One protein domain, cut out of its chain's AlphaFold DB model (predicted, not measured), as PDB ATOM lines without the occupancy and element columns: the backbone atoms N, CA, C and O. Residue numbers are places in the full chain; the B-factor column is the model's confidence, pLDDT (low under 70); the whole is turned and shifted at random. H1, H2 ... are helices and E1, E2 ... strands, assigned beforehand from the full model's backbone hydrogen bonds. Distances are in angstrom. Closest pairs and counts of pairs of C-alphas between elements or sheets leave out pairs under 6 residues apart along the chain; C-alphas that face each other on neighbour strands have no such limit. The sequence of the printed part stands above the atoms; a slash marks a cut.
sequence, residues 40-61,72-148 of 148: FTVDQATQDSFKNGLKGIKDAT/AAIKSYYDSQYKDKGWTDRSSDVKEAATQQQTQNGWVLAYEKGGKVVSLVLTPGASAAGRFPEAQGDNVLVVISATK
ATOM      1  N   PHE A  40      24.528 -47.263  45.022       83.88
ATOM      2  CA  PHE A  40      24.397 -48.713  44.935       83.88
ATOM      3  C   PHE A  40      25.775 -49.346  45.055       83.88
ATOM      4  O   PHE A  40      26.779 -48.704  44.755       83.88
ATOM      5  N   THR A  41      25.826 -50.593  45.505       82.56
ATOM      6  CA  THR A  41      27.076 -51.345  45.617       82.56
ATOM      7  C   THR A  41      27.274 -52.163  44.351       82.56
ATOM      8  O   THR A  41      26.361 -52.862  43.924       82.56
ATOM      9  N   VAL A  42      28.467 -52.089  43.768       77.06
ATOM     10  CA  VAL A  42      28.902 -53.001  42.701       77.06
ATOM     11  C   VAL A  42      29.619 -54.207  43.303       77.06
ATOM     12  O   VAL A  42      30.144 -54.125  44.417       77.06
ATOM     13  N   ASP A  43      29.650 -55.330  42.592       76.88
ATOM     14  CA  ASP A  43      30.304 -56.546  43.075       76.88
ATOM     15  C   ASP A  43      31.813 -56.344  43.318       76.88
ATOM     16  O   ASP A  43      32.452 -55.459  42.741       76.88
ATOM     17  N   GLN A  44      32.396 -57.180  44.183       75.50
ATOM     18  CA  GLN A  44      33.793 -57.038  44.601       75.50
ATOM     19  C   GLN A  44      34.777 -57.137  43.428       75.50
ATOM     20  O   GLN A  44      35.760 -56.404  43.406       75.50
ATOM     21  N   ALA A  45      34.509 -57.977  42.423       75.19
ATOM     22  CA  ALA A  45      35.401 -58.122  41.275       75.19
ATOM     23  C   ALA A  45      35.412 -56.854  40.408       75.19
ATOM     24  O   ALA A  45      36.467 -56.437  39.922       75.19
ATOM     25  N   THR A  46      34.261 -56.196  40.263       73.19
ATOM     26  CA  THR A  46      34.153 -54.884  39.619       73.19
ATOM     27  C   THR A  46      34.907 -53.822  40.423       73.19
ATOM     28  O   THR A  46      35.700 -53.074  39.848       73.19
ATOM     29  N   GLN A  47      34.738 -53.786  41.751       71.81
ATOM     30  CA  GLN A  47      35.479 -52.856  42.617       71.81
ATOM     31  C   GLN A  47      36.993 -53.049  42.508       71.81
ATOM     32  O   GLN A  47      37.733 -52.078  42.335       71.81
ATOM     33  N   ASP A  48      37.453 -54.296  42.580       71.69
ATOM     34  CA  ASP A  48      38.866 -54.650  42.500       71.69
ATOM     35  C   ASP A  48      39.430 -54.313  41.121       71.69
ATOM     36  O   ASP A  48      40.555 -53.839  41.021       71.69
ATOM     37  N   SER A  49      38.645 -54.466  40.053       69.25
ATOM     38  CA  SER A  49      39.057 -54.082  38.698       69.25
ATOM     39  C   SER A  49      39.308 -52.575  38.575       69.25
ATOM     40  O   SER A  49      40.333 -52.177  38.020       69.25
ATOM     41  N   PHE A  50      38.437 -51.731  39.146       71.12
ATOM     42  CA  PHE A  50      38.672 -50.282  39.209       71.12
ATOM     43  C   PHE A  50      39.914 -49.949  40.042       71.12
ATOM     44  O   PHE A  50      40.758 -49.179  39.590       71.12
ATOM     45  N   LYS A  51      40.063 -50.559  41.226       68.75
ATOM     46  CA  LYS A  51      41.201 -50.310  42.127       68.75
ATOM     47  C   LYS A  51      42.535 -50.784  41.551       68.75
ATOM     48  O   LYS A  51      43.519 -50.060  41.628       68.75
ATOM     49  N   ASN A  52      42.571 -51.950  40.914       66.56
ATOM     50  CA  ASN A  52      43.760 -52.492  40.248       66.56
ATOM     51  C   ASN A  52      44.213 -51.623  39.068       66.56
ATOM     52  O   ASN A  52      45.389 -51.634  38.698       66.56
ATOM     53  N   GLY A  53      43.288 -50.852  38.487       62.12
ATOM     54  CA  GLY A  53      43.603 -49.831  37.499       62.12
ATOM     55  C   GLY A  53      44.436 -48.672  38.058       62.12
ATOM     56  O   GLY A  53      45.156 -48.043  37.291       62.12
ATOM     57  N   LEU A  54      44.393 -48.425  39.371       62.12
ATOM     58  CA  LEU A  54      45.001 -47.284  40.066       62.12
ATOM     59  C   LEU A  54      46.408 -47.620  40.586       62.12
ATOM     60  O   LEU A  54      46.679 -47.616  41.790       62.12
ATOM     61  N   LYS A  55      47.330 -47.955  39.680       57.94
ATOM     62  CA  LYS A  55      48.713 -48.276  40.070       57.94
ATOM     63  C   LYS A  55      49.393 -47.068  40.721       57.94
ATOM     64  O   LYS A  55      49.485 -46.012  40.106       57.94
ATOM     65  N   GLY A  56      49.947 -47.266  41.920       55.84
ATOM     66  CA  GLY A  56      50.703 -46.239  42.650       55.84
ATOM     67  C   GLY A  56      49.865 -45.351  43.573       55.84
ATOM     68  O   GLY A  56      50.403 -44.382  44.093       55.84
ATOM     69  N   ILE A  57      48.591 -45.686  43.788       63.53
ATOM     70  CA  ILE A  57      47.650 -44.948  44.635       63.53
ATOM     71  C   ILE A  57      47.326 -45.776  45.893       63.53
ATOM     72  O   ILE A  57      47.193 -47.000  45.807       63.53
ATOM     73  N   LYS A  58      47.211 -45.132  47.063       63.53
ATOM     74  CA  LYS A  58      46.849 -45.774  48.341       63.53
ATOM     75  C   LYS A  58      45.448 -45.355  48.789       63.53
ATOM     76  O   LYS A  58      44.907 -44.355  48.325       63.53
ATOM     77  N   ASP A  59      44.847 -46.172  49.655       73.19
ATOM     78  CA  ASP A  59      43.574 -45.879  50.331       73.19
ATOM     79  C   ASP A  59      42.420 -45.495  49.386       73.19
ATOM     80  O   ASP A  59      41.571 -44.663  49.706       73.19
ATOM     81  N   ALA A  60      42.383 -46.115  48.202       73.62
ATOM     82  CA  ALA A  60      41.361 -45.841  47.203       73.62
ATOM     83  C   ALA A  60      39.976 -46.310  47.676       73.62
ATOM     84  O   ALA A  60      39.719 -47.508  47.866       73.62
ATOM     85  N   THR A  61      39.057 -45.360  47.792       78.25
ATOM     86  CA  THR A  61      37.635 -45.606  47.999       78.25
ATOM     87  C   THR A  61      36.896 -45.476  46.674       78.25
ATOM     88  O   THR A  61      37.224 -44.641  45.830       78.25
ATOM     89  N   ALA A  72      26.072 -33.180  31.219       83.75
ATOM     90  CA  ALA A  72      26.643 -31.840  31.304       83.75
ATOM     91  C   ALA A  72      26.293 -31.155  32.633       83.75
ATOM     92  O   ALA A  72      27.151 -30.484  33.209       83.75
ATOM     93  N   ALA A  73      25.087 -31.376  33.166       87.62
ATOM     94  CA  ALA A  73      24.702 -30.894  34.494       87.62
ATOM     95  C   ALA A  73      25.562 -31.536  35.598       87.62
ATOM     96  O   ALA A  73      26.063 -30.840  36.484       87.62
ATOM     97  N   ILE A  74      25.805 -32.850  35.504       86.94
ATOM     98  CA  ILE A  74      26.683 -33.579  36.435       86.94
ATOM     99  C   ILE A  74      28.116 -33.037  36.354       86.94
ATOM    100  O   ILE A  74      28.732 -32.751  37.382       86.94
ATOM    101  N   LYS A  75      28.646 -32.837  35.140       85.75
ATOM    102  CA  LYS A  75      29.986 -32.264  34.946       85.75
ATOM    103  C   LYS A  75      30.095 -30.859  35.543       85.75
ATOM    104  O   LYS A  75      31.034 -30.591  36.287       85.75
ATOM    105  N   SER A  76      29.141 -29.978  35.240       88.69
ATOM    106  CA  SER A  76      29.143 -28.597  35.735       88.69
ATOM    107  C   SER A  76      29.115 -28.540  37.262       88.69
ATOM    108  O   SER A  76      29.779 -27.692  37.856       88.69
ATOM    109  N   TYR A  77      28.377 -29.450  37.904       90.25
ATOM    110  CA  TYR A  77      28.386 -29.570  39.357       90.25
ATOM    111  C   TYR A  77      29.790 -29.877  39.882       90.25
ATOM    112  O   TYR A  77      30.292 -29.145  40.732       90.25
ATOM    113  N   TYR A  78      30.456 -30.907  39.359       87.75
ATOM    114  CA  TYR A  78      31.772 -31.300  39.862       87.75
ATOM    115  C   TYR A  78      32.877 -30.297  39.537       87.75
ATOM    116  O   TYR A  78      33.734 -30.060  40.389       87.75
ATOM    117  N   ASP A  79      32.804 -29.615  38.394       88.69
ATOM    118  CA  ASP A  79      33.677 -28.469  38.129       88.69
ATOM    119  C   ASP A  79      33.519 -27.397  39.225       88.69
ATOM    120  O   ASP A  79      34.518 -26.961  39.795       88.69
ATOM    121  N   SER A  80      32.288 -27.057  39.628       89.00
ATOM    122  CA  SER A  80      32.057 -26.079  40.708       89.00
ATOM    123  C   SER A  80      32.519 -26.554  42.092       89.00
ATOM    124  O   SER A  80      32.906 -25.759  42.951       89.00
ATOM    125  N   GLN A  81      32.504 -27.867  42.337       87.44
ATOM    126  CA  GLN A  81      32.941 -28.421  43.618       87.44
ATOM    127  C   GLN A  81      34.462 -28.510  43.725       87.44
ATOM    128  O   GLN A  81      34.983 -28.449  44.840       87.44
ATOM    129  N   TYR A  82      35.167 -28.632  42.600       86.88
ATOM    130  CA  TYR A  82      36.606 -28.871  42.586       86.88
ATOM    131  C   TYR A  82      37.380 -27.727  41.943       86.88
ATOM    132  O   TYR A  82      38.152 -27.053  42.632       86.88
ATOM    133  N   LYS A  83      37.162 -27.466  40.652       86.94
ATOM    134  CA  LYS A  83      37.886 -26.434  39.900       86.94
ATOM    135  C   LYS A  83      37.689 -25.052  40.523       86.94
ATOM    136  O   LYS A  83      38.673 -24.383  40.837       86.94
ATOM    137  N   ASP A  84      36.447 -24.675  40.818       86.12
ATOM    138  CA  ASP A  84      36.142 -23.364  41.413       86.12
ATOM    139  C   ASP A  84      36.647 -23.244  42.866       86.12
ATOM    140  O   ASP A  84      36.820 -22.145  43.388       86.12
ATOM    141  N   LYS A  85      36.963 -24.376  43.516       85.31
ATOM    142  CA  LYS A  85      37.573 -24.444  44.859       85.31
ATOM    143  C   LYS A  85      39.099 -24.604  44.827       85.31
ATOM    144  O   LYS A  85      39.720 -24.968  45.839       85.31
ATOM    145  N   GLY A  86      39.716 -24.348  43.674       84.50
ATOM    146  CA  GLY A  86      41.165 -24.345  43.491       84.50
ATOM    147  C   GLY A  86      41.798 -25.735  43.489       84.50
ATOM    148  O   GLY A  86      42.936 -25.879  43.930       84.50
ATOM    149  N   TRP A  87      41.061 -26.764  43.067       89.38
ATOM    150  CA  TRP A  87      41.669 -28.038  42.685       89.38
ATOM    151  C   TRP A  87      42.229 -27.943  41.268       89.38
ATOM    152  O   TRP A  87      41.647 -27.297  40.395       89.38
ATOM    153  N   THR A  88      43.346 -28.621  41.030       88.69
ATOM    154  CA  THR A  88      43.954 -28.720  39.705       88.69
ATOM    155  C   THR A  88      43.169 -29.718  38.863       88.69
ATOM    156  O   THR A  88      43.005 -30.867  39.271       88.69
ATOM    157  N   ASP A  89      42.711 -29.297  37.685       88.88
ATOM    158  CA  ASP A  89      42.108 -30.186  36.691       88.88
ATOM    159  C   ASP A  89      43.191 -31.075  36.061       88.88
ATOM    160  O   ASP A  89      44.179 -30.591  35.507       88.88
ATOM    161  N   ARG A  90      43.001 -32.386  36.189       85.12
ATOM    162  CA  ARG A  90      43.860 -33.466  35.690       85.12
ATOM    163  C   ARG A  90      43.121 -34.351  34.687       85.12
ATOM    164  O   ARG A  90      43.589 -35.436  34.351       85.12
ATOM    165  N   SER A  91      41.959 -33.912  34.202       82.62
ATOM    166  CA  SER A  91      41.101 -34.700  33.313       82.62
ATOM    167  C   SER A  91      41.801 -35.071  32.001       82.62
ATOM    168  O   SER A  91      41.502 -36.112  31.423       82.62
ATOM    169  N   SER A  92      42.759 -34.258  31.535       79.50
ATOM    170  CA  SER A  92      43.629 -34.569  30.389       79.50
ATOM    171  C   SER A  92      44.520 -35.784  30.627       79.50
ATOM    172  O   SER A  92      44.716 -36.583  29.715       79.50
ATOM    173  N   ASP A  93      45.018 -35.942  31.849       72.56
ATOM    174  CA  ASP A  93      46.030 -36.937  32.206       72.56
ATOM    175  C   ASP A  93      45.402 -38.336  32.302       72.56
ATOM    176  O   ASP A  93      46.059 -39.354  32.109       72.56
ATOM    177  N   VAL A  94      44.088 -38.381  32.532       66.00
ATOM    178  CA  VAL A  94      43.270 -39.601  32.520       66.00
ATOM    179  C   VAL A  94      42.503 -39.782  31.207       66.00
ATOM    180  O   VAL A  94      41.789 -40.770  31.039       66.00
ATOM    181  N   LYS A  95      42.648 -38.852  30.250       59.34
ATOM    182  CA  LYS A  95      41.881 -38.841  28.997       59.34
ATOM    183  C   LYS A  95      42.280 -39.980  28.070       59.34
ATOM    184  O   LYS A  95      41.396 -40.577  27.470       59.34
ATOM    185  N   GLU A  96      43.562 -40.340  28.013       53.03
ATOM    186  CA  GLU A  96      44.038 -41.525  27.276       53.03
ATOM    187  C   GLU A  96      43.477 -42.828  27.859       53.03
ATOM    188  O   GLU A  96      43.131 -43.750  27.118       53.03
ATOM    189  N   ALA A  97      43.282 -42.861  29.182       50.78
ATOM    190  CA  ALA A  97      42.578 -43.933  29.867       50.78
ATOM    191  C   ALA A  97      41.044 -43.820  29.748       50.78
ATOM    192  O   ALA A  97      40.330 -44.670  30.248       50.78
ATOM    193  N   ALA A  98      40.500 -42.799  29.090       49.56
ATOM    194  CA  ALA A  98      39.066 -42.635  28.865       49.56
ATOM    195  C   ALA A  98      38.686 -42.883  27.399       49.56
ATOM    196  O   ALA A  98      37.551 -43.263  27.122       49.56
ATOM    197  N   THR A  99      39.615 -42.732  26.450       45.06
ATOM    198  CA  THR A  99      39.357 -42.848  25.004       45.06
ATOM    199  C   THR A  99      38.838 -44.227  24.582       45.06
ATOM    200  O   THR A  99      38.124 -44.324  23.590       45.06
ATOM    201  N   GLN A 100      39.115 -45.291  25.349       47.81
ATOM    202  CA  GLN A 100      38.532 -46.622  25.098       47.81
ATOM    203  C   GLN A 100      37.099 -46.777  25.664       47.81
ATOM    204  O   GLN A 100      36.359 -47.647  25.214       47.81
ATOM    205  N   GLN A 101      36.674 -45.915  26.599       47.66
ATOM    206  CA  GLN A 101      35.303 -45.837  27.138       47.66
ATOM    207  C   GLN A 101      34.432 -44.766  26.447       47.66
ATOM    208  O   GLN A 101      33.210 -44.895  26.413       47.66
ATOM    209  N   GLN A 102      35.042 -43.726  25.867       47.38
ATOM    210  CA  GLN A 102      34.371 -42.575  25.238       47.38
ATOM    211  C   GLN A 102      33.656 -42.879  23.915       47.38
ATOM    212  O   GLN A 102      32.920 -42.032  23.413       47.38
ATOM    213  N   THR A 103      33.785 -44.089  23.368       47.25
ATOM    214  CA  THR A 103      33.040 -44.516  22.171       47.25
ATOM    215  C   THR A 103      31.516 -44.568  22.382       47.25
ATOM    216  O   THR A 103      30.790 -44.832  21.427       47.25
ATOM    217  N   GLN A 104      31.012 -44.279  23.597       51.25
ATOM    218  CA  GLN A 104      29.580 -44.248  23.931       51.25
ATOM    219  C   GLN A 104      29.127 -43.037  24.787       51.25
ATOM    220  O   GLN A 104      28.337 -43.207  25.715       51.25
ATOM    221  N   ASN A 105      29.595 -41.816  24.486       62.03
ATOM    222  CA  ASN A 105      29.134 -40.542  25.091       62.03
ATOM    223  C   ASN A 105      29.403 -40.345  26.601       62.03
ATOM    224  O   ASN A 105      28.865 -39.417  27.206       62.03
ATOM    225  N   GLY A 106      30.216 -41.197  27.230       66.25
ATOM    226  CA  GLY A 106      30.679 -40.997  28.607       66.25
ATOM    227  C   GLY A 106      31.835 -40.004  28.714       66.25
ATOM    228  O   GLY A 106      32.442 -39.624  27.712       66.25
ATOM    229  N   TRP A 107      32.169 -39.603  29.940       77.12
ATOM    230  CA  TRP A 107      33.318 -38.740  30.221       77.12
ATOM    231  C   TRP A 107      34.059 -39.175  31.481       77.12
ATOM    232  O   TRP A 107      33.517 -39.872  32.337       77.12
ATOM    233  N   VAL A 108      35.316 -38.742  31.581       79.50
ATOM    234  CA  VAL A 108      36.147 -38.919  32.771       79.50
ATOM    235  C   VAL A 108      36.681 -37.558  33.189       79.50
ATOM    236  O   VAL A 108      37.160 -36.802  32.340       79.50
ATOM    237  N   LEU A 109      36.579 -37.253  34.479       83.25
ATOM    238  CA  LEU A 109      37.170 -36.073  35.103       83.25
ATOM    239  C   LEU A 109      38.145 -36.515  36.179       83.25
ATOM    240  O   LEU A 109      37.917 -37.522  36.846       83.25
ATOM    241  N   ALA A 110      39.205 -35.743  36.369       84.56
ATOM    242  CA  ALA A 110      40.113 -35.940  37.482       84.56
ATOM    243  C   ALA A 110      40.518 -34.596  38.075       84.56
ATOM    244  O   ALA A 110      40.808 -33.649  37.349       84.56
ATOM    245  N   TYR A 111      40.571 -34.536  39.401       85.69
ATOM    246  CA  TYR A 111      40.958 -33.353  40.153       85.69
ATOM    247  C   TYR A 111      41.998 -33.718  41.206       85.69
ATOM    248  O   TYR A 111      41.925 -34.778  41.828       85.69
ATOM    249  N   GLU A 112      42.948 -32.814  41.435       85.44
ATOM    250  CA  GLU A 112      44.015 -32.994  42.415       85.44
ATOM    251  C   GLU A 112      44.176 -31.774  43.326       85.44
ATOM    252  O   GLU A 112      44.184 -30.632  42.860       85.44
ATOM    253  N   LYS A 113      44.365 -32.009  44.629       85.00
ATOM    254  CA  LYS A 113      44.750 -30.969  45.592       85.00
ATOM    255  C   LYS A 113      45.486 -31.573  46.784       85.00
ATOM    256  O   LYS A 113      44.967 -32.465  47.444       85.00
ATOM    257  N   GLY A 114      46.689 -31.070  47.075       79.75
ATOM    258  CA  GLY A 114      47.451 -31.457  48.271       79.75
ATOM    259  C   GLY A 114      47.658 -32.969  48.428       79.75
ATOM    260  O   GLY A 114      47.438 -33.490  49.513       79.75
ATOM    261  N   GLY A 115      47.998 -33.680  47.345       76.44
ATOM    262  CA  GLY A 115      48.207 -35.137  47.362       76.44
ATOM    263  C   GLY A 115      46.932 -35.985  47.293       76.44
ATOM    264  O   GLY A 115      47.017 -37.203  47.164       76.44
ATOM    265  N   LYS A 116      45.747 -35.365  47.329       79.31
ATOM    266  CA  LYS A 116      44.458 -36.045  47.154       79.31
ATOM    267  C   LYS A 116      44.056 -36.032  45.692       79.31
ATOM    268  O   LYS A 116      44.214 -35.013  45.017       79.31
ATOM    269  N   VAL A 117      43.494 -37.142  45.233       80.19
ATOM    270  CA  VAL A 117      42.965 -37.295  43.877       80.19
ATOM    271  C   VAL A 117      41.508 -37.719  43.957       80.19
ATOM    272  O   VAL A 117      41.156 -38.619  44.719       80.19
ATOM    273  N   VAL A 118      40.675 -37.082  43.140       84.06
ATOM    274  CA  VAL A 118      39.309 -37.524  42.859       84.06
ATOM    275  C   VAL A 118      39.199 -37.763  41.364       84.06
ATOM    276  O   VAL A 118      39.482 -36.866  40.577       84.06
ATOM    277  N   SER A 119      38.790 -38.965  40.979       82.31
ATOM    278  CA  SER A 119      38.463 -39.331  39.605       82.31
ATOM    279  C   SER A 119      36.983 -39.675  39.514       82.31
ATOM    280  O   SER A 119      36.436 -40.356  40.382       82.31
ATOM    281  N   LEU A 120      36.329 -39.182  38.472       84.06
ATOM    282  CA  LEU A 120      34.918 -39.396  38.211       84.06
ATOM    283  C   LEU A 120      34.763 -39.978  36.818       84.06
ATOM    284  O   LEU A 120      35.214 -39.382  35.844       84.06
ATOM    285  N   VAL A 121      34.093 -41.118  36.725       83.00
ATOM    286  CA  VAL A 121      33.777 -41.786  35.465       83.00
ATOM    287  C   VAL A 121      32.266 -41.790  35.310       83.00
ATOM    288  O   VAL A 121      31.568 -42.438  36.089       83.00
ATOM    289  N   LEU A 122      31.757 -41.083  34.304       83.50
ATOM    290  CA  LEU A 122      30.339 -41.104  33.970       83.50
ATOM    291  C   LEU A 122      30.085 -42.018  32.769       83.50
ATOM    292  O   LEU A 122      30.622 -41.811  31.680       83.50
ATOM    293  N   THR A 123      29.196 -42.985  32.966       80.62
ATOM    294  CA  THR A 123      28.653 -43.862  31.928       80.62
ATOM    295  C   THR A 123      27.185 -43.501  31.676       80.62
ATOM    296  O   THR A 123      26.374 -43.637  32.592       80.62
ATOM    297  N   PRO A 124      26.802 -43.060  30.465       80.31
ATOM    298  CA  PRO A 124      25.416 -42.715  30.161       80.31
ATOM    299  C   PRO A 124      24.469 -43.916  30.254       80.31
ATOM    300  O   PRO A 124      24.881 -45.048  30.003       80.31
ATOM    301  N   GLY A 125      23.189 -43.677  30.551       76.06
ATOM    302  CA  GLY A 125      22.240 -44.734  30.922       76.06
ATOM    303  C   GLY A 125      22.035 -45.852  29.900       76.06
ATOM    304  O   GLY A 125      21.954 -47.022  30.277       76.06
ATOM    305  N   ALA A 126      22.053 -45.538  28.601       70.88
ATOM    306  CA  ALA A 126      21.991 -46.559  27.547       70.88
ATOM    307  C   ALA A 126      23.189 -47.530  27.602       70.88
ATOM    308  O   ALA A 126      23.033 -48.734  27.406       70.88
ATOM    309  N   SER A 127      24.371 -47.007  27.920       68.06
ATOM    310  CA  SER A 127      25.631 -47.749  28.037       68.06
ATOM    311  C   SER A 127      25.771 -48.433  29.404       68.06
ATOM    312  O   SER A 127      26.465 -49.442  29.536       68.06
ATOM    313  N   ALA A 128      25.102 -47.894  30.428       68.69
ATOM    314  CA  ALA A 128      25.108 -48.412  31.789       68.69
ATOM    315  C   ALA A 128      24.204 -49.639  31.965       68.69
ATOM    316  O   ALA A 128      24.582 -50.560  32.684       68.69
ATOM    317  N   ALA A 129      23.061 -49.710  31.275       60.25
ATOM    318  CA  ALA A 129      22.054 -50.761  31.468       60.25
ATOM    319  C   ALA A 129      22.579 -52.202  31.280       60.25
ATOM    320  O   ALA A 129      22.086 -53.127  31.919       60.25
ATOM    321  N   GLY A 130      23.593 -52.403  30.430       60.09
ATOM    322  CA  GLY A 130      24.230 -53.712  30.224       60.09
ATOM    323  C   GLY A 130      25.362 -54.047  31.204       60.09
ATOM    324  O   GLY A 130      25.855 -55.170  31.186       60.09
ATOM    325  N   ARG A 131      25.807 -53.081  32.019       66.62
ATOM    326  CA  ARG A 131      26.982 -53.192  32.908       66.62
ATOM    327  C   ARG A 131      26.643 -53.011  34.387       66.62
ATOM    328  O   ARG A 131      27.317 -53.583  35.230       66.62
ATOM    329  N   PHE A 132      25.601 -52.238  34.677       75.19
ATOM    330  CA  PHE A 132      25.107 -51.924  36.013       75.19
ATOM    331  C   PHE A 132      23.596 -52.180  36.036       75.19
ATOM    332  O   PHE A 132      22.800 -51.254  35.845       75.19
ATOM    333  N   PRO A 133      23.177 -53.446  36.201       70.25
ATOM    334  CA  PRO A 133      21.766 -53.820  36.183       70.25
ATOM    335  C   PRO A 133      20.967 -53.173  37.320       70.25
ATOM    336  O   PRO A 133      19.745 -53.118  37.241       70.25
ATOM    337  N   GLU A 134      21.624 -52.651  38.354       73.44
ATOM    338  CA  GLU A 134      21.003 -51.888  39.433       73.44
ATOM    339  C   GLU A 134      20.636 -50.458  39.020       73.44
ATOM    340  O   GLU A 134      19.871 -49.825  39.739       73.44
ATOM    341  N   ALA A 135      21.151 -49.936  37.903       73.12
ATOM    342  CA  ALA A 135      20.987 -48.550  37.450       73.12
ATOM    343  C   ALA A 135      20.278 -48.455  36.082       73.12
ATOM    344  O   ALA A 135      20.599 -47.596  35.263       73.12
ATOM    345  N   GLN A 136      19.340 -49.366  35.790       76.06
ATOM    346  CA  GLN A 136      18.679 -49.426  34.477       76.06
ATOM    347  C   GLN A 136      18.005 -48.099  34.110       76.06
ATOM    348  O   GLN A 136      17.082 -47.653  34.786       76.06
ATOM    349  N   GLY A 137      18.448 -47.508  32.999       77.06
ATOM    350  CA  GLY A 137      17.927 -46.235  32.495       77.06
ATOM    351  C   GLY A 137      18.525 -44.989  33.153       77.06
ATOM    352  O   GLY A 137      18.266 -43.892  32.667       77.06
ATOM    353  N   ASP A 138      19.357 -45.144  34.185       86.75
ATOM    354  CA  ASP A 138      20.056 -44.052  34.862       86.75
ATOM    355  C   ASP A 138      21.500 -43.940  34.351       86.75
ATOM    356  O   ASP A 138      22.144 -44.938  34.023       86.75
ATOM    357  N   ASN A 139      22.054 -42.729  34.332       86.44
ATOM    358  CA  ASN A 139      23.494 -42.542  34.183       86.44
ATOM    359  C   ASN A 139      24.207 -43.113  35.414       86.44
ATOM    360  O   ASN A 139      23.757 -42.936  36.547       86.44
ATOM    361  N   VAL A 140      25.344 -43.772  35.206       86.44
ATOM    362  CA  VAL A 140      26.169 -44.302  36.293       86.44
ATOM    363  C   VAL A 140      27.395 -43.436  36.463       86.44
ATOM    364  O   VAL A 140      28.220 -43.326  35.557       86.44
ATOM    365  N   LEU A 141      27.525 -42.852  37.646       86.25
ATOM    366  CA  LEU A 141      28.715 -42.137  38.066       86.25
ATOM    367  C   LEU A 141      29.506 -43.017  39.030       86.25
ATOM    368  O   LEU A 141      29.032 -43.359  40.115       86.25
ATOM    369  N   VAL A 142      30.726 -43.359  38.635       83.50
ATOM    370  CA  VAL A 142      31.715 -44.004  39.497       83.50
ATOM    371  C   VAL A 142      32.659 -42.925  39.996       83.50
ATOM    372  O   VAL A 142      33.309 -42.242  39.208       83.50
ATOM    373  N   VAL A 143      32.732 -42.775  41.308       83.69
ATOM    374  CA  VAL A 143      33.641 -41.857  41.976       83.69
ATOM    375  C   VAL A 143      34.728 -42.667  42.649       83.69
ATOM    376  O   VAL A 143      34.452 -43.596  43.407       83.69
ATOM    377  N   ILE A 144      35.966 -42.289  42.380       80.12
ATOM    378  CA  ILE A 144      37.157 -42.859  42.984       80.12
ATOM    379  C   ILE A 144      37.864 -41.722  43.706       80.12
ATOM    380  O   ILE A 144      38.257 -40.742  43.076       80.12
ATOM    381  N   SER A 145      38.052 -41.852  45.014       79.88
ATOM    382  CA  SER A 145      38.873 -40.916  45.782       79.88
ATOM    383  C   SER A 145      40.018 -41.639  46.448       79.88
ATOM    384  O   SER A 145      39.855 -42.759  46.928       79.88
ATOM    385  N   ALA A 146      41.183 -41.009  46.452       76.38
ATOM    386  CA  ALA A 146      42.383 -41.642  46.956       76.38
ATOM    387  C   ALA A 146      43.468 -40.634  47.340       76.38
ATOM    388  O   ALA A 146      43.378 -39.438  47.035       76.38
ATOM    389  N   THR A 147      44.509 -41.142  47.991       71.44
ATOM    390  CA  THR A 147      45.719 -40.408  48.364       71.44
ATOM    391  C   THR A 147      46.908 -40.930  47.557       71.44
ATOM    392  O   THR A 147      47.014 -42.127  47.262       71.44
ATOM    393  N   LYS A 148      47.768 -40.008  47.119       65.38
ATOM    394  CA  LYS A 148      48.978 -40.321  46.351       65.38
ATOM    395  C   LYS A 148      50.131 -40.817  47.220       65.38
ATOM    396  O   LYS A 148      50.302 -40.333  48.353       65.38
TER     397      LYS A 148
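Overview. This is residues 40 to 61 and 72 to 148 of the 148 residues of an uncharacterized protein of Chloroflexi bacterium 54-19 (UniProt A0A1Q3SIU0). A twisted sheet of three long strands, E2, E3 and E4, with the short E1 beside the last residues of E4, has the helix H2 along one face and H1 over E1 on the opposite face. The small H3 grazes the sheet beside the first residues of E4, and residues 86 to 106, with no named element, lead from H2 to E2. The printed part has 99 residues with three named helices and four named strands, H1 E1 H2 E2 E3 H3 E4 along the chain; the antiparallel sheet runs E1 E4 E3 E2, and the class is mixed. It is compact, with a radius of gyration of the C-alphas of 13.5 A and spans of 36 by 29 by 24 A.

Arrangement. The inner strands E3, residues 116 to 123, and E4, residues 139 to 147, are antiparallel at 165 degrees; N 119 and O 144, 2.8 A apart, are within hydrogen-bond range. E2, residues 107 to 113, forms a hairpin with E3, with N 111 and O 118 within range at 2.8 A. E1, residues 58 to 61, is antiparallel to E4, with N 61 and O 145 within range at 2.9 A. H2, residues 72 to 85, is over E3 and E2 at a height over the sheet of 9.6 A; its closest C-alphas to E2 are those of Tyr 82 and Tyr 111, 6.7 A. H1, residues 44 to 52, is over E1 on the opposite face, at a height of 9.2 A; the closest C-alphas are those of Lys 51 and Ala 60, 6.8 A. H3, residues 125 to 128, only grazes the sheet. Every O i to N i+4 pair is within range in H1, 8 of 10 in H2; H3 is too short for one.

Along the chain. E4 is 26.5 A long and ends at C-alpha 147 (45.719, -40.408, 48.364); E3 is 23.3 A, E2 20.7 A, H2 18.9 A, H1 11.8 A, E1 9.2 A and H3 4.7 A. H1 begins at C-alpha 44 (33.793, -57.038, 44.601).

Size, cuts and confidence. Residues 62 to 71 are not printed; C-alphas 61 and 72 are 24.3 A apart. The link from H2 to E2 is long. The pLDDT is under 70 in 28 residues, among them 51 to 58 and 94 to 106.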